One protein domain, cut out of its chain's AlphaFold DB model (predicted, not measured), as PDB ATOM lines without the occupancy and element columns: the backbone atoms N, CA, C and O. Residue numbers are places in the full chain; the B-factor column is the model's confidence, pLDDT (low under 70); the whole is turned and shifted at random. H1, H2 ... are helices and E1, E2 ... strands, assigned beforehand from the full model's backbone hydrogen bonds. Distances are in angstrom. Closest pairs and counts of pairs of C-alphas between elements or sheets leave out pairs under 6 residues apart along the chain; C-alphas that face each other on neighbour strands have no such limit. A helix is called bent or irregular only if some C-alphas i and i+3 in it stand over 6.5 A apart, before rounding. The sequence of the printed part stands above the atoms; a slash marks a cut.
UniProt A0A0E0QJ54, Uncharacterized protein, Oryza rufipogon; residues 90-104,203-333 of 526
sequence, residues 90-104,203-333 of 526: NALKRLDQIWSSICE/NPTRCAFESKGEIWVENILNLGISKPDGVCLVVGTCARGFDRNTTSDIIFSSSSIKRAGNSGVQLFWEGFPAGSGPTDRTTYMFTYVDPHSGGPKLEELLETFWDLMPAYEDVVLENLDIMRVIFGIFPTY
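This is residues 90 to 104 and 203 to 333 of the 526 residues of an uncharacterized protein of Oryza rufipogon (UniProt A0A0E0QJ54). A twisted sheet of seven strands makes a wall, with two helices over one face and no named helix over the other. H2 runs slantwise over inner strands, H1 lies along edge strand E9, and the small hairpin of E5 and E6 sits beside the first part of H2. The printed part has 146 residues, with two named helices and nine named strands in the order H1 E1 E2 E3 E4 E5 E6 E7 E8 H2 E9; the class is mixed, helices and strands. The large sheet is mixed, in the order E2 E1 E4 E7 E8 E3 E9. The whole is compact, with a radius of gyration of the C-alphas of 15.3 A and spans of 44 by 33 by 27 A.

H1, residues 90 to 103, lies over edge strand E9, residues 321 to 332; their closest C-alphas are Leu 92 and Phe 327, 7.3 A. E1, residues 205 to 209, and E2, residues 213 to 217, form a hairpin, with N 207 and O 215 at 2.8 A. E3, residues 230 to 240, is antiparallel to E9, with N 234 and O 328 at 2.9 A. E4, residues 249 to 253, is parallel to E1, with N 250 and O 206 at 3.0 A. E5, residues 258 to 260, and E6, residues 263 to 265, form a hairpin, with N 265 and O 258 at 2.8 A. E6 runs on into E7, residues 268 to 273, at 53 degrees; E7 is antiparallel to E4, with N 269 and O 252 at 2.8 A. E7 and E8, residues 280 to 289, form a hairpin, with N 284 and O 270 at 2.8 A. E8 is antiparallel to E3, with N 285 and O 235 at 2.8 A. H2, residues 298 to 313, is on the same face as H1, two layers with helices on one face, at a height over the sheet of 8.5 A and slantwise to E3 at 50 degrees on the local plane. The closest C-alphas of H2 and E3 are Leu 302 and Val 235, 5.8 A. H1, with residues 92 to 96 alone, touches H2; the closest C-alphas are Asp 96 and Leu 298, 6.3 A. E8, H2 and E9 form a split strand-helix-strand unit, two strands running the same way with E3 between them, its crossover right-handed. Every O i to N i+4 pair is within hydrogen-bond range in H1, and 10 of 12 in H2.

H1 begins at C-alpha 90 (273.792, 296.235, 314.222) and is 20.1 A long. E3 is 33.0 A, E8 29.7 A and E9 33.1 A long. H2 is 20.8 A long and irregular, C-alphas 307 and 310 being 7.2 A apart. E9 ends at C-alpha 332 (279.361, 285.085, 292.607).

Residues 105 to 202 are not printed; C-alphas 104 and 203 are 42.3 A apart across the cut. The link E2 to E3, residues 218 to 229, is long. Mean pLDDT of the printed part is 74.3; 52 residues are under 70, among them 203 to 213 and 215 to 231.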
ATOM      1  N   ASN A  90     272.469 295.656 314.455       65.75
ATOM      2  CA  ASN A  90     273.792 296.235 314.222       65.75
ATOM      3  C   ASN A  90     274.619 295.445 313.190       65.75
ATOM      4  O   ASN A  90     275.459 296.032 312.515       65.75
ATOM      5  N   ALA A  91     274.419 294.129 313.055       64.06
ATOM      6  CA  ALA A  91     275.033 293.348 311.984       64.06
ATOM      7  C   ALA A  91     274.344 293.571 310.632       64.06
ATOM      8  O   ALA A  91     275.060 293.716 309.645       64.06
ATOM      9  N   LEU A  92     273.011 293.693 310.596       68.25
ATOM     10  CA  LEU A  92     272.251 294.033 309.384       68.25
ATOM     11  C   LEU A  92     272.737 295.363 308.800       68.25
ATOM     12  O   LEU A  92     273.155 295.420 307.648       68.25
ATOM     13  N   LYS A  93     272.823 296.406 309.636       75.88
ATOM     14  CA  LYS A  93     273.326 297.728 309.227       75.88
ATOM     15  C   LYS A  93     274.776 297.710 308.745       75.88
ATOM     16  O   LYS A  93     275.100 298.414 307.794       75.88
ATOM     17  N   ARG A  94     275.648 296.896 309.354       66.62
ATOM     18  CA  ARG A  94     277.016 296.690 308.843       66.62
ATOM     19  C   ARG A  94     277.011 295.992 307.482       66.62
ATOM     20  O   ARG A  94     277.820 296.347 306.632       66.62
ATOM     21  N   LEU A  95     276.118 295.026 307.266       65.38
ATOM     22  CA  LEU A  95     276.023 294.305 305.997       65.38
ATOM     23  C   LEU A  95     275.475 295.209 304.876       65.38
ATOM     24  O   LEU A  95     276.047 295.216 303.790       65.38
ATOM     25  N   ASP A  96     274.497 296.073 305.166       76.81
ATOM     26  CA  ASP A  96     274.030 297.127 304.248       76.81
ATOM     27  C   ASP A  96     275.119 298.167 303.915       76.81
ATOM     28  O   ASP A  96     275.216 298.627 302.775       76.81
ATOM     29  N   GLN A  97     275.971 298.538 304.879       69.25
ATOM     30  CA  GLN A  97     277.122 299.425 304.637       69.25
ATOM     31  C   GLN A  97     278.170 298.764 303.728       69.25
ATOM     32  O   GLN A  97     278.680 299.404 302.806       69.25
ATOM     33  N   ILE A  98     278.465 297.479 303.954       63.62
ATOM     34  CA  ILE A  98     279.354 296.681 303.096       63.62
ATOM     35  C   ILE A  98     278.766 296.570 301.684       63.62
ATOM     36  O   ILE A  98     279.479 296.808 300.713       63.62
ATOM     37  N   TRP A  99     277.468 296.283 301.564       71.56
ATOM     38  CA  TRP A  99     276.761 296.215 300.283       71.56
ATOM     39  C   TRP A  99     276.824 297.534 299.512       71.56
ATOM     40  O   TRP A  99     277.264 297.557 298.365       71.56
ATOM     41  N   SER A 100     276.484 298.643 300.174       76.81
ATOM     42  CA  SER A 100     276.546 299.985 299.581       76.81
ATOM     43  C   SER A 100     277.967 300.295 299.092       76.81
ATOM     44  O   SER A 100     278.147 300.720 297.955       76.81
ATOM     45  N   SER A 101     278.992 299.950 299.881       66.00
ATOM     46  CA  SER A 101     280.406 300.118 299.505       66.00
ATOM     47  C   SER A 101     280.828 299.269 298.293       66.00
ATOM     48  O   SER A 101     281.682 299.691 297.514       66.00
ATOM     49  N   ILE A 102     280.251 298.072 298.118       64.94
ATOM     50  CA  ILE A 102     280.468 297.222 296.933       64.94
ATOM     51  C   ILE A 102     279.810 297.856 295.695       64.94
ATOM     52  O   ILE A 102     280.416 297.867 294.624       64.94
ATOM     53  N   CYS A 103     278.608 298.413 295.847       67.06
ATOM     54  CA  CYS A 103     277.838 299.065 294.784       67.06
ATOM     55  C   CYS A 103     278.375 300.437 294.344       67.06
ATOM     56  O   CYS A 103     278.187 300.823 293.190       67.06
ATOM     57  N   GLU A 104     278.998 301.190 295.251       67.81
ATOM     58  CA  GLU A 104     279.463 302.571 295.036       67.81
ATOM     59  C   GLU A 104     280.915 302.676 294.537       67.81
ATOM     60  O   GLU A 104     281.397 303.785 294.309       67.81
ATOM     61  N   ASN A 203     263.863 263.630 300.572       52.16
ATOM     62  CA  ASN A 203     263.686 263.510 299.127       52.16
ATOM     63  C   ASN A 203     262.240 263.067 298.819       52.16
ATOM     64  O   ASN A 203     261.645 262.351 299.630       52.16
ATOM     65  N   PRO A 204     261.671 263.433 297.654       56.25
ATOM     66  CA  PRO A 204     262.226 264.334 296.640       56.25
ATOM     67  C   PRO A 204     262.127 265.808 297.066       56.25
ATOM     68  O   PRO A 204     261.300 266.167 297.902       56.25
ATOM     69  N   THR A 205     262.936 266.677 296.460       52.50
ATOM     70  CA  THR A 205     262.854 268.127 296.689       52.50
ATOM     71  C   THR A 205     262.056 268.820 295.585       52.50
ATOM     72  O   THR A 205     262.082 268.399 294.426       52.50
ATOM     73  N   ARG A 206     261.345 269.901 295.921       67.12
ATOM     74  CA  ARG A 206     260.517 270.642 294.967       67.12
ATOM     75  C   ARG A 206     261.236 271.871 294.400       67.12
ATOM     76  O   ARG A 206     261.927 272.609 295.100       67.12
ATOM     77  N   CYS A 207     261.025 272.105 293.109       60.03
ATOM     78  CA  CYS A 207     261.349 273.330 292.391       60.03
ATOM     79  C   CYS A 207     260.098 273.753 291.608       60.03
ATOM     80  O   CYS A 207     259.557 272.961 290.836       60.03
ATOM     81  N   ALA A 208     259.580 274.963 291.818       63.28
ATOM     82  CA  ALA A 208     258.328 275.380 291.181       63.28
ATOM     83  C   ALA A 208     258.296 276.875 290.842       63.28
ATOM     84  O   ALA A 208     258.865 277.722 291.534       63.28
ATOM     85  N   PHE A 209     257.601 277.193 289.749       67.88
ATOM     86  CA  PHE A 209     257.543 278.536 289.175       67.88
ATOM     87  C   PHE A 209     256.092 278.953 288.934       67.88
ATOM     88  O   PHE A 209     255.290 278.168 288.419       67.88
ATOM     89  N   GLU A 210     255.767 280.203 289.281       60.34
ATOM     90  CA  GLU A 210     254.430 280.793 289.160       60.34
ATOM     91  C   GLU A 210     253.763 280.451 287.814       60.34
ATOM     92  O   GLU A 210     254.280 280.757 286.737       60.34
ATOM     93  N   SER A 211     252.588 279.817 287.879       65.94
ATOM     94  CA  SER A 211     251.781 279.412 286.716       65.94
ATOM     95  C   SER A 211     252.454 278.435 285.728       65.94
ATOM     96  O   SER A 211     252.014 278.341 284.579       65.94
ATOM     97  N   LYS A 212     253.502 277.695 286.132       64.50
ATOM     98  CA  LYS A 212     254.160 276.665 285.293       64.50
ATOM     99  C   LYS A 212     254.097 275.236 285.851       64.50
ATOM    100  O   LYS A 212     254.310 274.303 285.086       64.50
ATOM    101  N   GLY A 213     253.736 275.061 287.122       66.50
ATOM    102  CA  GLY A 213     253.643 273.753 287.784       66.50
ATOM    103  C   GLY A 213     254.895 273.388 288.588       66.50
ATOM    104  O   GLY A 213     255.810 274.202 288.731       66.50
ATOM    105  N   GLU A 214     254.902 272.173 289.134       70.75
ATOM    106  CA  GLU A 214     255.952 271.658 290.020       70.75
ATOM    107  C   GLU A 214     256.913 270.724 289.271       70.75
ATOM    108  O   GLU A 214     256.487 269.862 288.500       70.75
ATOM    109  N   ILE A 215     258.211 270.879 289.530       66.69
ATOM    110  CA  ILE A 215     259.290 269.998 289.084       66.69
ATOM    111  C   ILE A 215     259.899 269.369 290.340       66.69
ATOM    112  O   ILE A 215     260.250 270.069 291.289       66.69
ATOM    113  N   TRP A 216     260.040 268.047 290.342       63.25
ATOM    114  CA  TRP A 216     260.649 267.308 291.444       63.25
ATOM    115  C   TRP A 216     262.087 266.945 291.075       63.25
ATOM    116  O   TRP A 216     262.337 266.413 289.991       63.25
ATOM    117  N   VAL A 217     263.024 267.285 291.955       50.91
ATOM    118  CA  VAL A 217     264.472 267.127 291.768       50.91
ATOM    119  C   VAL A 217     265.103 266.518 293.016       50.91
ATOM    120  O   VAL A 217     264.569 266.619 294.119       50.91
ATOM    121  N   GLU A 218     266.264 265.900 292.850       49.38
ATOM    122  CA  GLU A 218     267.022 265.276 293.934       49.38
ATOM    123  C   GLU A 218     268.431 265.880 293.957       49.38
ATOM    124  O   GLU A 218     269.029 266.078 292.897       49.38
ATOM    125  N   ASN A 219     268.973 266.120 295.156       46.31
ATOM    126  CA  ASN A 219     270.374 266.502 295.391       46.31
ATOM    127  C   ASN A 219     270.841 267.817 294.714       46.31
ATOM    128  O   ASN A 219     271.726 267.750 293.869       46.31
ATOM    129  N   ILE A 220     270.301 269.004 295.052       44.88
ATOM    130  CA  ILE A 220     270.797 270.292 294.501       44.88
ATOM    131  C   ILE A 220     270.843 271.432 295.566       44.88
ATOM    132  O   ILE A 220     269.899 271.589 296.328       44.88
ATOM    133  N   LEU A 221     271.897 272.269 295.537       36.91
ATOM    134  CA  LEU A 221     272.157 273.560 296.249       36.91
ATOM    135  C   LEU A 221     272.640 273.602 297.747       36.91
ATOM    136  O   LEU A 221     271.933 273.112 298.622       36.91
ATOM    137  N   ASN A 222     273.802 274.251 298.074       35.88
ATOM    138  CA  ASN A 222     274.423 274.299 299.445       35.88
ATOM    139  C   ASN A 222     275.718 275.184 299.810       35.88
ATOM    140  O   ASN A 222     276.687 274.596 300.294       35.88
ATOM    141  N   LEU A 223     275.787 276.546 299.688       31.23
ATOM    142  CA  LEU A 223     276.839 277.603 300.050       31.23
ATOM    143  C   LEU A 223     277.818 278.270 299.008       31.23
ATOM    144  O   LEU A 223     278.379 277.606 298.150       31.23
ATOM    145  N   GLY A 224     278.195 279.567 299.159       31.44
ATOM    146  CA  GLY A 224     279.148 280.279 298.248       31.44
ATOM    147  C   GLY A 224     279.777 281.633 298.708       31.44
ATOM    148  O   GLY A 224     279.015 282.485 299.150       31.44
ATOM    149  N   ILE A 225     281.111 281.892 298.575       29.09
ATOM    150  CA  ILE A 225     281.785 283.211 298.866       29.09
ATOM    151  C   ILE A 225     283.137 283.511 298.116       29.09
ATOM    152  O   ILE A 225     284.038 282.674 298.098       29.09
ATOM    153  N   SER A 226     283.328 284.759 297.614       26.77
ATOM    154  CA  SER A 226     284.550 285.628 297.757       26.77
ATOM    155  C   SER A 226     284.282 287.169 297.551       26.77
ATOM    156  O   SER A 226     283.589 287.726 298.401       26.77
ATOM    157  N   LYS A 227     284.758 287.887 296.495       38.47
ATOM    158  CA  LYS A 227     284.384 289.312 296.155       38.47
ATOM    159  C   LYS A 227     283.829 289.571 294.702       38.47
ATOM    160  O   LYS A 227     284.629 289.668 293.772       38.47
ATOM    161  N   PRO A 228     282.529 289.875 294.502       51.16
ATOM    162  CA  PRO A 228     281.675 289.460 293.356       51.16
ATOM    163  C   PRO A 228     281.809 290.117 291.957       51.16
ATOM    164  O   PRO A 228     281.985 291.327 291.846       51.16
ATOM    165  N   ASP A 229     281.492 289.328 290.913       59.34
ATOM    166  CA  ASP A 229     280.936 289.734 289.598       59.34
ATOM    167  C   ASP A 229     279.393 289.904 289.613       59.34
ATOM    168  O   ASP A 229     278.836 290.610 288.772       59.34
ATOM    169  N   GLY A 230     278.692 289.232 290.534       67.06
ATOM    170  CA  GLY A 230     277.239 289.297 290.745       67.06
ATOM    171  C   GLY A 230     276.895 288.920 292.189       67.06
ATOM    172  O   GLY A 230     277.715 288.310 292.870       67.06
ATOM    173  N   VAL A 231     275.724 289.291 292.706       69.38
ATOM    174  CA  VAL A 231     275.401 289.106 294.132       69.38
ATOM    175  C   VAL A 231     274.021 288.503 294.315       69.38
ATOM    176  O   VAL A 231     273.057 288.953 293.708       69.38
ATOM    177  N   CYS A 232     273.922 287.499 295.182       77.50
ATOM    178  CA  CYS A 232     272.660 287.098 295.779       77.50
ATOM    179  C   CYS A 232     272.528 287.743 297.162       77.50
ATOM    180  O   CYS A 232     273.439 287.665 297.990       77.50
ATOM    181  N   LEU A 233     271.408 288.415 297.393       79.38
ATOM    182  CA  LEU A 233     271.031 288.971 298.686       79.38
ATOM    183  C   LEU A 233     269.973 288.052 299.288       79.38
ATOM    184  O   LEU A 233     268.957 287.813 298.639       79.38
ATOM    185  N   VAL A 234     270.217 287.550 300.497       83.81
ATOM    186  CA  VAL A 234     269.339 286.603 301.198       83.81
ATOM    187  C   VAL A 234     268.879 287.224 302.510       83.81
ATOM    188  O   VAL A 234     269.682 287.795 303.252       83.81
ATOM    189  N   VAL A 235     267.601 287.057 302.819       87.56
ATOM    190  CA  VAL A 235     266.980 287.305 304.125       87.56
ATOM    191  C   VAL A 235     266.151 286.079 304.508       87.56
ATOM    192  O   VAL A 235     265.814 285.271 303.648       87.56
ATOM    193  N   GLY A 236     265.834 285.888 305.782       89.94
ATOM    194  CA  GLY A 236     265.069 284.721 306.203       89.94
ATOM    195  C   GLY A 236     264.885 284.608 307.705       89.94
ATOM    196  O   GLY A 236     265.300 285.475 308.477       89.94
ATOM    197  N   THR A 237     264.295 283.496 308.122       89.38
ATOM    198  CA  THR A 237     264.099 283.145 309.527       89.38
ATOM    199  C   THR A 237     264.238 281.640 309.720       89.38
ATOM    200  O   THR A 237     263.926 280.871 308.818       89.38
ATOM    201  N   CYS A 238     264.645 281.206 310.910       86.00
ATOM    202  CA  CYS A 238     264.193 279.918 311.430       86.00
ATOM    203  C   CYS A 238     263.088 280.194 312.441       86.00
ATOM    204  O   CYS A 238     263.218 281.115 313.256       86.00
ATOM    205  N   ALA A 239     262.001 279.440 312.361       88.19
ATOM    206  CA  ALA A 239     260.863 279.573 313.252       88.19
ATOM    207  C   ALA A 239     260.252 278.205 313.567       88.19
ATOM    208  O   ALA A 239     260.429 277.245 312.816       88.19
ATOM    209  N   ARG A 240     259.535 278.135 314.684       91.38
ATOM    210  CA  ARG A 240     258.866 276.941 315.197       91.38
ATOM    211  C   ARG A 240     257.355 277.122 315.155       91.38
ATOM    212  O   ARG A 240     256.856 278.208 315.432       91.38
ATOM    213  N   GLY A 241     256.635 276.043 314.860       89.38
ATOM    214  CA  GLY A 241     255.166 276.023 314.810       89.38
ATOM    215  C   GLY A 241     254.583 275.642 313.448       89.38
ATOM    216  O   GLY A 241     253.406 275.885 313.205       89.38
ATOM    217  N   PHE A 242     255.380 275.054 312.551       88.19
ATOM    218  CA  PHE A 242     254.902 274.594 311.248       88.19
ATOM    219  C   PHE A 242     254.215 273.225 311.358       88.19
ATOM    220  O   PHE A 242     254.864 272.222 311.651       88.19
ATOM    221  N   ASP A 243     252.912 273.173 311.059       82.50
ATOM    222  CA  ASP A 243     252.110 271.934 311.071       82.50
ATOM    223  C   ASP A 243     252.452 270.969 309.917       82.50
ATOM    224  O   ASP A 243     252.204 269.764 310.007       82.50
ATOM    225  N   ARG A 244     252.998 271.482 308.804       78.12
ATOM    226  CA  ARG A 244     253.378 270.704 307.609       78.12
ATOM    227  C   ARG A 244     254.840 270.972 307.250       78.12
ATOM    228  O   ARG A 244     255.136 271.873 306.477       78.12
ATOM    229  N   ASN A 245     255.751 270.179 307.807       82.19
ATOM    230  CA  ASN A 245     257.197 270.403 307.693       82.19
ATOM    231  C   ASN A 245     257.952 269.153 307.195       82.19
ATOM    232  O   ASN A 245     258.939 268.722 307.780       82.19
ATOM    233  N   THR A 246     257.443 268.525 306.132       77.25
ATOM    234  CA  THR A 246     257.978 267.263 305.577       77.25
ATOM    235  C   THR A 246     258.553 267.400 304.165       77.25
ATOM    236  O   THR A 246     258.971 266.405 303.579       77.25
ATOM    237  N   THR A 247     258.558 268.609 303.601       76.25
ATOM    238  CA  THR A 247     259.041 268.898 302.243       76.25
ATOM    239  C   THR A 247     259.931 270.133 302.234       76.25
ATOM    240  O   THR A 247     259.725 271.068 303.014       76.25
ATOM    241  N   SER A 248     260.885 270.157 301.309       76.94
ATOM    242  CA  SER A 248     261.766 271.293 301.060       76.94
ATOM    243  C   SER A 248     261.516 271.930 299.693       76.94
ATOM    244  O   SER A 248     261.075 271.277 298.741       76.94
ATOM    245  N   ASP A 249     261.830 273.218 299.607       76.38
ATOM    246  CA  ASP A 249     261.796 274.019 298.388       76.38
ATOM    247  C   ASP A 249     263.220 274.495 298.080       76.38
ATOM    248  O   ASP A 249     263.828 275.192 298.893       76.38
ATOM    249  N   ILE A 250     263.754 274.081 296.925       66.69
ATOM    250  CA  ILE A 250     265.134 274.367 296.482       66.69
ATOM    251  C   ILE A 250     265.234 275.715 295.773       66.69
ATOM    252  O   ILE A 250     266.149 276.479 296.026       66.69
ATOM    253  N   ILE A 251     264.295 276.003 294.872       73.12
ATOM    254  CA  ILE A 251     264.043 277.339 294.330       73.12
ATOM    255  C   ILE A 251     262.549 277.403 294.063       73.12
ATOM    256  O   ILE A 251     262.021 276.662 293.229       73.12
ATOM    257  N   PHE A 252     261.876 278.328 294.733       78.06
ATOM    258  CA  PHE A 252     260.484 278.639 294.469       78.06
ATOM    259  C   PHE A 252     260.317 280.102 294.059       78.06
ATOM    260  O   PHE A 252     260.815 281.008 294.720       78.06
ATOM    261  N   SER A 253     259.602 280.352 292.962       79.19
ATOM    262  CA  SER A 253     259.284 281.708 292.498       79.19
ATOM    263  C   SER A 253     257.771 281.910 292.473       79.19
ATOM    264  O   SER A 253     257.094 281.492 291.532       79.19
ATOM    265  N   SER A 254     257.249 282.564 293.514       67.31
ATOM    266  CA  SER A 254     255.833 282.937 293.684       67.31
ATOM    267  C   SER A 254     255.433 284.242 293.003       67.31
ATOM    268  O   SER A 254     254.291 284.674 293.146       67.31
ATOM    269  N   SER A 255     256.358 284.928 292.327       64.81
ATOM    270  CA  SER A 255     256.063 286.247 291.778       64.81
ATOM    271  C   SER A 255     256.839 286.588 290.516       64.81
ATOM    272  O   SER A 255     258.021 286.281 290.377       64.81
ATOM    273  N   SER A 256     256.181 287.317 289.621       73.50
ATOM    274  CA  SER A 256     256.833 288.234 288.685       73.50
ATOM    275  C   SER A 256     257.596 289.354 289.415       73.50
ATOM    276  O   SER A 256     257.336 289.634 290.587       73.50
ATOM    277  N   ILE A 257     258.532 289.998 288.706       73.88
ATOM    278  CA  ILE A 257     259.458 291.026 289.221       73.88
ATOM    279  C   ILE A 257     258.764 292.010 290.187       73.88
ATOM    280  O   ILE A 257     257.890 292.788 289.800       73.88
ATOM    281  N   LYS A 258     259.202 291.996 291.451       76.00
ATOM    282  CA  LYS A 258     258.746 292.881 292.533       76.00
ATOM    283  C   LYS A 258     259.649 294.109 292.644       76.00
ATOM    284  O   LYS A 258     260.664 294.225 291.959       76.00
ATOM    285  N   ARG A 259     259.293 295.040 293.532       77.69
ATOM    286  CA  ARG A 259     260.172 296.143 293.941       77.69
ATOM    287  C   ARG A 259     260.624 295.950 295.382       77.69
ATOM    288  O   ARG A 259     259.775 295.810 296.252       77.69
ATOM    289  N   ALA A 260     261.930 296.024 295.605       73.88
ATOM    290  CA  ALA A 260     262.531 296.218 296.919       73.88
ATOM    291  C   ALA A 260     263.211 297.595 296.893       73.88
ATOM    292  O   ALA A 260     264.124 297.837 296.097       73.88
ATOM    293  N   GLY A 261     262.657 298.540 297.657       76.62
ATOM    294  CA  GLY A 261     263.018 299.954 297.575       76.62
ATOM    295  C   GLY A 261     262.927 300.510 296.143       76.62
ATOM    296  O   GLY A 261     261.875 300.504 295.486       76.62
ATOM    297  N   ASN A 262     264.059 301.003 295.638       71.00
ATOM    298  CA  ASN A 262     264.160 301.566 294.289       71.00
ATOM    299  C   ASN A 262     264.501 300.551 293.187       71.00
ATOM    300  O   ASN A 262     264.429 300.909 292.012       71.00
ATOM    301  N   SER A 263     264.813 299.301 293.536       71.50
ATOM    302  CA  SER A 263     265.229 298.270 292.583       71.50
ATOM    303  C   SER A 263     264.108 297.296 292.224       71.50
ATOM    304  O   SER A 263     263.311 296.892 293.070       71.50
ATOM    305  N   GLY A 264     264.069 296.897 290.949       77.88
ATOM    306  CA  GLY A 264     263.270 295.764 290.481       77.88
ATOM    307  C   GLY A 264     264.012 294.459 290.753       77.88
ATOM    308  O   GLY A 264     265.143 294.301 290.301       77.88
ATOM    309  N   VAL A 265     263.386 293.541 291.486       81.25
ATOM    310  CA  VAL A 265     263.985 292.291 291.971       81.25
ATOM    311  C   VAL A 265     263.151 291.091 291.543       81.25
ATOM    312  O   VAL A 265     261.923 291.114 291.625       81.25
ATOM    313  N   GLN A 266     263.817 290.021 291.110       84.25
ATOM    314  CA  GLN A 266     263.187 288.708 291.021       84.25
ATOM    315  C   GLN A 266     263.391 288.011 292.365       84.25
ATOM    316  O   GLN A 266     264.537 287.808 292.769       84.25
ATOM    317  N   LEU A 267     262.300 287.704 293.065       86.00
ATOM    318  CA  LEU A 267     262.347 287.040 294.365       86.00
ATOM    319  C   LEU A 267     262.258 285.526 294.183       86.00
ATOM    320  O   LEU A 267     261.452 285.034 293.388       86.00
ATOM    321  N   PHE A 268     263.079 284.824 294.949       85.69
ATOM    322  CA  PHE A 268     263.118 283.377 295.075       85.69
ATOM    323  C   PHE A 268     262.987 283.003 296.548       85.69
ATOM    324  O   PHE A 268     263.380 283.782 297.415       85.69
ATOM    325  N   TRP A 269     262.451 281.821 296.816       85.94
ATOM    326  CA  TRP A 269     262.299 281.258 298.149       85.94
ATOM    327  C   TRP A 269     262.999 279.910 298.237       85.94
ATOM    328  O   TRP A 269     263.029 279.149 297.269       85.94
ATOM    329  N   GLU A 270     263.524 279.640 299.422       82.81
ATOM    330  CA  GLU A 270     264.079 278.361 299.853       82.81
ATOM    331  C   GLU A 270     263.446 278.011 301.203       82.81
ATOM    332  O   GLU A 270     263.201 278.896 302.027       82.81
ATOM    333  N   GLY A 271     263.165 276.735 301.449       83.25
ATOM    334  CA  GLY A 271     262.531 276.295 302.693       83.25
ATOM    335  C   GLY A 271     262.947 274.883 303.060       83.25
ATOM    336  O   GLY A 271     262.818 273.976 302.241       83.25
ATOM    337  N   PHE A 272     263.430 274.688 304.285       82.00
ATOM    338  CA  PHE A 272     263.942 273.406 304.769       82.00
ATOM    339  C   PHE A 272     263.451 273.132 306.196       82.00
ATOM    340  O   PHE A 272     263.509 274.044 307.031       82.00
ATOM    341  N   PRO A 273     263.010 271.902 306.518       80.94
ATOM    342  CA  PRO A 273     262.898 271.461 307.906       80.94
ATOM    343  C   PRO A 273     264.240 271.652 308.625       80.94
ATOM    344  O   PRO A 273     265.288 271.366 308.049       80.94
ATOM    345  N   ALA A 274     264.211 272.149 309.858       77.81
ATOM    346  CA  ALA A 274     265.389 272.274 310.707       77.81
ATOM    347  C   ALA A 274     265.480 271.069 311.655       77.81
ATOM    348  O   ALA A 274     264.487 270.642 312.244       77.81
ATOM    349  N   GLY A 275     266.684 270.543 311.852       68.12
ATOM    350  CA  GLY A 275     266.968 269.434 312.765       68.12
ATOM    351  C   GLY A 275     266.771 269.765 314.251       68.12
ATOM    352  O   GLY A 275     266.766 268.854 315.078       68.12
ATOM    353  N   SER A 276     266.549 271.037 314.605       72.06
ATOM    354  CA  SER A 276     266.235 271.477 315.972       72.06
ATOM    355  C   SER A 276     264.855 271.033 316.481       72.06
ATOM    356  O   SER A 276     264.630 271.028 317.694       72.06
ATOM    357  N   GLY A 277     263.935 270.635 315.594       76.12
ATOM    358  CA  GLY A 277     262.622 270.129 315.988       76.12
ATOM    359  C   GLY A 277     261.700 269.812 314.804       76.12
ATOM    360  O   GLY A 277     261.805 270.433 313.753       76.12
ATOM    361  N   PRO A 278     260.735 268.883 314.953       81.31
ATOM    362  CA  PRO A 278     259.873 268.454 313.844       81.31
ATOM    363  C   PRO A 278     258.983 269.579 313.285       81.31
ATOM    364  O   PRO A 278     258.569 269.523 312.130       81.31
ATOM    365  N   THR A 279     258.697 270.604 314.090       87.75
ATOM    366  CA  THR A 279     257.904 271.788 313.727       87.75
ATOM    367  C   THR A 279     258.764 273.021 313.440       87.75
ATOM    368  O   THR A 279     258.216 274.117 313.290       87.75
ATOM    369  N   ASP A 280     260.090 272.859 313.380       88.12
ATOM    370  CA  ASP A 280     261.054 273.933 313.168       88.12
ATOM    371  C   ASP A 280     261.441 273.972 311.687       88.12
ATOM    372  O   ASP A 280     261.802 272.953 311.094       88.12
ATOM    373  N   ARG A 281     261.368 275.144 311.062       88.19
ATOM    374  CA  ARG A 281     261.655 275.324 309.635       88.19
ATOM    375  C   ARG A 281     262.523 276.552 309.438       88.19
ATOM    376  O   ARG A 281     262.266 277.603 310.028       88.19
ATOM    377  N   THR A 282     263.546 276.420 308.599       86.69
ATOM    378  CA  THR A 282     264.309 277.561 308.098       86.69
ATOM    379  C   THR A 282     263.789 277.957 306.721       86.69
ATOM    380  O   THR A 282     263.833 277.164 305.782       86.69
ATOM    381  N   THR A 283     263.344 279.204 306.612       88.62
ATOM    382  CA  THR A 283     262.775 279.809 305.409       88.62
ATOM    383  C   THR A 283     263.636 280.988 304.975       88.62
ATOM    384  O   THR A 283     263.885 281.908 305.759       88.62
ATOM    385  N   TYR A 284     264.056 280.992 303.714       88.00
ATOM    386  CA  TYR A 284     264.827 282.060 303.091       88.00
ATOM    387  C   TYR A 284     264.049 282.687 301.930       88.00
ATOM    388  O   TYR A 284     263.346 282.001 301.191       88.00
ATOM    389  N   MET A 285     264.241 283.987 301.726       90.19
ATOM    390  CA  MET A 285     263.892 284.702 300.504       90.19
ATOM    391  C   MET A 285     265.133 285.415 299.978       90.19
ATOM    392  O   MET A 285     265.868 286.054 300.735       90.19
ATOM    393  N   PHE A 286     265.367 285.329 298.675       88.12
ATOM    394  CA  PHE A 286     266.582 285.840 298.067       88.12
ATOM    395  C   PHE A 286     266.391 286.395 296.661       88.12
ATOM    396  O   PHE A 286     265.376 286.174 296.000       88.12
ATOM    397  N   THR A 287     267.375 287.168 296.202       85.62
ATOM    398  CA  THR A 287     267.357 287.777 294.871       85.62
ATOM    399  C   THR A 287     268.755 287.946 294.290       85.62
ATOM    400  O   THR A 287     269.694 288.304 295.001       85.62
ATOM    401  N   TYR A 288     268.884 287.715 292.981       80.56
ATOM    402  CA  TYR A 288     270.112 287.945 292.220       80.56
ATOM    403  C   TYR A 288     270.137 289.354 291.627       80.56
ATOM    404  O   TYR A 288     269.261 289.728 290.843       80.56
ATOM    405  N   VAL A 289     271.183 290.105 291.958       76.88
ATOM    406  CA  VAL A 289     271.417 291.488 291.534       76.88
ATOM    407  C   VAL A 289     272.848 291.677 291.024       76.88
ATOM    408  O   VAL A 289     273.791 291.013 291.462       76.88
ATOM    409  N   ASP A 290     273.023 292.620 290.101       72.00
ATOM    410  CA  ASP A 290     274.348 293.139 289.758       72.00
ATOM    411  C   ASP A 290     274.787 294.147 290.842       72.00
ATOM    412  O   ASP A 290     273.959 294.939 291.297       72.00
ATOM    413  N   PRO A 291     276.071 294.187 291.249       66.62
ATOM    414  CA  PRO A 291     276.572 295.217 292.155       66.62
ATOM    415  C   PRO A 291     276.602 296.584 291.451       66.62
ATOM    416  O   PRO A 291     277.543 296.910 290.728       66.62
ATOM    417  N   HIS A 292     275.555 297.388 291.652       68.69
ATOM    418  CA  HIS A 292     275.449 298.759 291.147       68.69
ATOM    419  C   HIS A 292     274.797 299.701 292.166       68.69
ATOM    420  O   HIS A 292     273.990 299.288 293.004       68.69
ATOM    421  N   SER A 293     275.092 300.999 292.060       63.28
ATOM    422  CA  SER A 293     274.426 302.049 292.839       63.28
ATOM    423  C   SER A 293     272.898 301.950 292.718       63.28
ATOM    424  O   SER A 293     272.375 301.845 291.604       63.28
ATOM    425  N   GLY A 294     272.182 301.997 293.844       68.25
ATOM    426  CA  GLY A 294     270.717 301.895 293.883       68.25
ATOM    427  C   GLY A 294     270.146 300.471 293.937       68.25
ATOM    428  O   GLY A 294     268.924 300.323 293.851       68.25
ATOM    429  N   GLY A 295     270.989 299.441 294.089       73.25
ATOM    430  CA  GLY A 295     270.558 298.084 294.448       73.25
ATOM    431  C   GLY A 295     269.737 298.046 295.754       73.25
ATOM    432  O   GLY A 295     269.852 298.966 296.568       73.25
ATOM    433  N   PRO A 296     268.902 297.013 295.965       83.25
ATOM    434  CA  PRO A 296     268.030 296.914 297.138       83.25
ATOM    435  C   PRO A 296     268.852 296.657 298.405       83.25
ATOM    436  O   PRO A 296     269.872 295.967 298.348       83.25
ATOM    437  N   LYS A 297     268.416 297.177 299.552       84.69
ATOM    438  CA  LYS A 297     269.048 296.887 300.852       84.69
ATOM    439  C   LYS A 297     268.512 295.598 301.467       84.69
ATOM    440  O   LYS A 297     267.390 295.187 301.183       84.69
ATOM    441  N   LEU A 298     269.285 294.988 302.360       82.44
ATOM    442  CA  LEU A 298     268.838 293.813 303.110       82.44
ATOM    443  C   LEU A 298     267.709 294.163 304.081       82.44
ATOM    444  O   LEU A 298     266.811 293.355 304.260       82.44
ATOM    445  N   GLU A 299     267.701 295.369 304.654       85.56
ATOM    446  CA  GLU A 299     266.563 295.863 305.444       85.56
ATOM    447  C   GLU A 299     265.281 295.973 304.592       85.56
ATOM    448  O   GLU A 299     264.228 295.501 305.005       85.56
ATOM    449  N   GLU A 300     265.373 296.491 303.361       88.94
ATOM    450  CA  GLU A 300     264.236 296.585 302.424       88.94
ATOM    451  C   GLU A 300     263.738 295.198 301.972       88.94
ATOM    452  O   GLU A 300     262.534 294.974 301.827       88.94
ATOM    453  N   LEU A 301     264.661 294.251 301.768       88.88
ATOM    454  CA  LEU A 301     264.330 292.854 301.483       88.88
ATOM    455  C   LEU A 301     263.715 292.153 302.699       88.88
ATOM    456  O   LEU A 301     262.823 291.335 302.514       88.88
ATOM    457  N   LEU A 302     264.137 292.477 303.924       89.38
ATOM    458  CA  LEU A 302     263.611 291.871 305.148       89.38
ATOM    459  C   LEU A 302     262.175 292.332 305.448       89.38
ATOM    460  O   LEU A 302     261.350 291.503 305.815       89.38
ATOM    461  N   GLU A 303     261.837 293.605 305.219       89.81
ATOM    462  CA  GLU A 303     260.433 294.062 305.249       89.81
ATOM    463  C   GLU A 303     259.599 293.312 304.189       89.81
ATOM    464  O   GLU A 303     258.562 292.728 304.496       89.81
ATOM    465  N   THR A 304     260.119 293.213 302.956       89.50
ATOM    466  CA  THR A 304     259.478 292.462 301.857       89.50
ATOM    467  C   THR A 304     259.289 290.972 302.194       89.50
ATOM    468  O   THR A 304     258.314 290.360 301.767       89.50
ATOM    469  N   PHE A 305     260.206 290.380 302.964       91.62
ATOM    470  CA  PHE A 305     260.121 288.998 303.435       91.62
ATOM    471  C   PHE A 305     258.956 288.804 304.408       91.62
ATOM    472  O   PHE A 305     258.156 287.894 304.203       91.62
ATOM    473  N   TRP A 306     258.819 289.661 305.425       91.38
ATOM    474  CA  TRP A 306     257.738 289.536 306.411       91.38
ATOM    475  C   TRP A 306     256.347 289.747 305.803       91.38
ATOM    476  O   TRP A 306     255.409 289.063 306.206       91.38
ATOM    477  N   ASP A 307     256.223 290.622 304.801       89.69
ATOM    478  CA  ASP A 307     254.969 290.842 304.068       89.69
ATOM    479  C   ASP A 307     254.539 289.630 303.214       89.69
ATOM    480  O   ASP A 307     253.348 289.437 302.966       89.69
ATOM    481  N   LEU A 308     255.491 288.822 302.729       90.62
ATOM    482  CA  LEU A 308     255.229 287.739 301.769       90.62
ATOM    483  C   LEU A 308     255.299 286.327 302.370       90.62
ATOM    484  O   LEU A 308     254.605 285.435 301.879       90.62
ATOM    485  N   MET A 309     256.098 286.109 303.419       91.00
ATOM    486  CA  MET A 309     256.322 284.786 304.018       91.00
ATOM    487  C   MET A 309     255.026 284.080 304.470       91.00
ATOM    488  O   MET A 309     254.884 282.900 304.140       91.00
ATOM    489  N   PRO A 310     254.037 284.753 305.103       90.81
ATOM    490  CA  PRO A 310     252.785 284.107 305.513       90.81
ATOM    491  C   PRO A 310     252.018 283.462 304.349       90.81
ATOM    492  O   PRO A 310     251.461 282.376 304.486       90.81
ATOM    493  N   ALA A 311     252.033 284.106 303.176       88.75
ATOM    494  CA  ALA A 311     251.380 283.605 301.967       88.75
ATOM    495  C   ALA A 311     252.209 282.544 301.221       88.75
ATOM    496  O   ALA A 311     251.649 281.785 300.433       88.75
ATOM    497  N   TYR A 312     253.526 282.501 301.439       88.50
ATOM    498  CA  TYR A 312     254.405 281.471 300.883       88.50
ATOM    499  C   TYR A 312     254.291 280.147 301.651       88.50
ATOM    500  O   TYR A 312     254.106 279.106 301.027       88.50
ATOM    501  N   GLU A 313     254.359 280.192 302.983       86.12
ATOM    502  CA  GLU A 313     254.325 278.992 303.834       86.12
ATOM    503  C   GLU A 313     252.891 278.520 304.180       86.12
ATOM    504  O   GLU A 313     252.739 277.470 304.797       86.12
ATOM    505  N   ASP A 314     251.838 279.259 303.785       88.31
ATOM    506  CA  ASP A 314     250.423 279.003 304.147       88.31
ATOM    507  C   ASP A 314     250.190 279.046 305.678       88.31
ATOM    508  O   ASP A 314     249.593 278.151 306.277       88.31
ATOM    509  N   VAL A 315     250.704 280.100 306.331       89.25
ATOM    510  CA  VAL A 315     250.732 280.260 307.802       89.25
ATOM    511  C   VAL A 315     250.244 281.632 308.277       89.25
ATOM    512  O   VAL A 315     250.266 282.623 307.551       89.25
ATOM    513  N   VAL A 316     249.859 281.704 309.553       89.06
ATOM    514  CA  VAL A 316     249.616 282.958 310.284       89.06
ATOM    515  C   VAL A 316     250.858 283.267 311.120       89.06
ATOM    516  O   VAL A 316     251.260 282.444 311.941       89.06
ATOM    517  N   LEU A 317     251.475 284.435 310.911       87.62
ATOM    518  CA  LEU A 317     252.781 284.772 311.493       87.62
ATOM    519  C   LEU A 317     252.763 284.783 313.030       87.62
ATOM    520  O   LEU A 317     253.731 284.373 313.660       87.62
ATOM    521  N   GLU A 318     251.650 285.201 313.630       89.19
ATOM    522  CA  GLU A 318     251.443 285.247 315.081       89.19
ATOM    523  C   GLU A 318     251.426 283.861 315.752       89.19
ATOM    524  O   GLU A 318     251.560 283.781 316.973       89.19
ATOM    525  N   ASN A 319     251.277 282.778 314.979       90.38
ATOM    526  CA  ASN A 319     251.328 281.405 315.486       90.38
ATOM    527  C   ASN A 319     252.757 280.831 315.519       90.38
ATOM    528  O   ASN A 319     252.948 279.731 316.038       90.38
ATOM    529  N   LEU A 320     253.745 281.536 314.953       91.25
ATOM    530  CA  LEU A 320     255.125 281.069 314.849       91.25
ATOM    531  C   LEU A 320     256.020 281.684 315.929       91.25
ATOM    532  O   LEU A 320     256.051 282.897 316.133       91.25
ATOM    533  N   ASP A 321     256.818 280.838 316.574       90.69
ATOM    534  CA  ASP A 321     257.890 281.251 317.477       90.69
ATOM    535  C   ASP A 321     259.160 281.538 316.657       90.69
ATOM    536  O   ASP A 321     259.766 280.635 316.074       90.69
ATOM    537  N   ILE A 322     259.530 282.816 316.545       89.00
ATOM    538  CA  ILE A 322     260.659 283.278 315.726       89.00
ATOM    539  C   ILE A 322     261.976 283.024 316.467       89.00
ATOM    540  O   ILE A 322     262.412 283.816 317.303       89.00
ATOM    541  N   MET A 323     262.641 281.924 316.116       82.62
ATOM    542  CA  MET A 323     263.859 281.464 316.786       82.62
ATOM    543  C   MET A 323     265.079 282.324 316.426       82.62
ATOM    544  O   MET A 323     265.822 282.744 317.313       82.62
ATOM    545  N   ARG A 324     265.291 282.604 315.130       80.44
ATOM    546  CA  ARG A 324     266.408 283.433 314.628       80.44
ATOM    547  C   ARG A 324     266.067 284.118 313.307       80.44
ATOM    548  O   ARG A 324     265.548 283.475 312.403       80.44
ATOM    549  N   VAL A 325     266.464 285.384 313.157       81.75
ATOM    550  CA  VAL A 325     266.437 286.110 311.872       81.75
ATOM    551  C   VAL A 325     267.785 285.950 311.169       81.75
ATOM    552  O   VAL A 325     268.838 286.048 311.802       81.75
ATOM    553  N   ILE A 326     267.758 285.709 309.860       80.06
ATOM    554  CA  ILE A 326     268.924 285.394 309.035       80.06
ATOM    555  C   ILE A 326     269.017 286.409 307.896       80.06
ATOM    556  O   ILE A 326     268.010 286.814 307.322       80.06
ATOM    557  N   PHE A 327     270.233 286.822 307.554       79.06
ATOM    558  CA  PHE A 327     270.504 287.619 306.362       79.06
ATOM    559  C   PHE A 327     271.957 287.436 305.929       79.06
ATOM    560  O   PHE A 327     272.846 287.235 306.762       79.06
ATOM    561  N   GLY A 328     272.198 287.515 304.623       71.81
ATOM    562  CA  GLY A 328     273.498 287.246 304.026       71.81
ATOM    563  C   GLY A 328     273.668 287.880 302.648       71.81
ATOM    564  O   GLY A 328     272.704 288.172 301.942       71.81
ATOM    565  N   ILE A 329     274.928 288.082 302.276       67.12
ATOM    566  CA  ILE A 329     275.347 288.524 300.945       67.12
ATOM    567  C   ILE A 329     276.220 287.411 300.383       67.12
ATOM    568  O   ILE A 329     277.261 287.099 300.960       67.12
ATOM    569  N   PHE A 330     275.796 286.834 299.264       67.38
ATOM    570  CA  PHE A 330     276.414 285.678 298.627       67.38
ATOM    571  C   PHE A 330     276.984 286.090 297.260       67.38
ATOM    572  O   PHE A 330     276.250 286.241 296.281       67.38
ATOM    573  N   PRO A 331     278.295 286.363 297.189       58.69
ATOM    574  CA  PRO A 331     278.910 286.959 296.010       58.69
ATOM    575  C   PRO A 331     279.408 285.901 295.001       58.69
ATOM    576  O   PRO A 331     280.201 285.036 295.370       58.69
ATOM    577  N   THR A 332     279.007 285.996 293.725       59.22
ATOM    578  CA  THR A 332     279.361 285.085 292.607       59.22
ATOM    579  C   THR A 332     280.519 285.600 291.744       59.22
ATOM    580  O   THR A 332     280.759 286.800 291.692       59.22
ATOM    581  N   TYR A 333     281.201 284.712 291.005       59.22
ATOM    582  CA  TYR A 333     282.266 285.043 290.032       59.22
ATOM    583  C   TYR A 333     281.953 284.408 288.692       59.22
ATOM    584  O   TYR A 333     281.450 283.287 288.634       59.22
TER     585      TYR A 333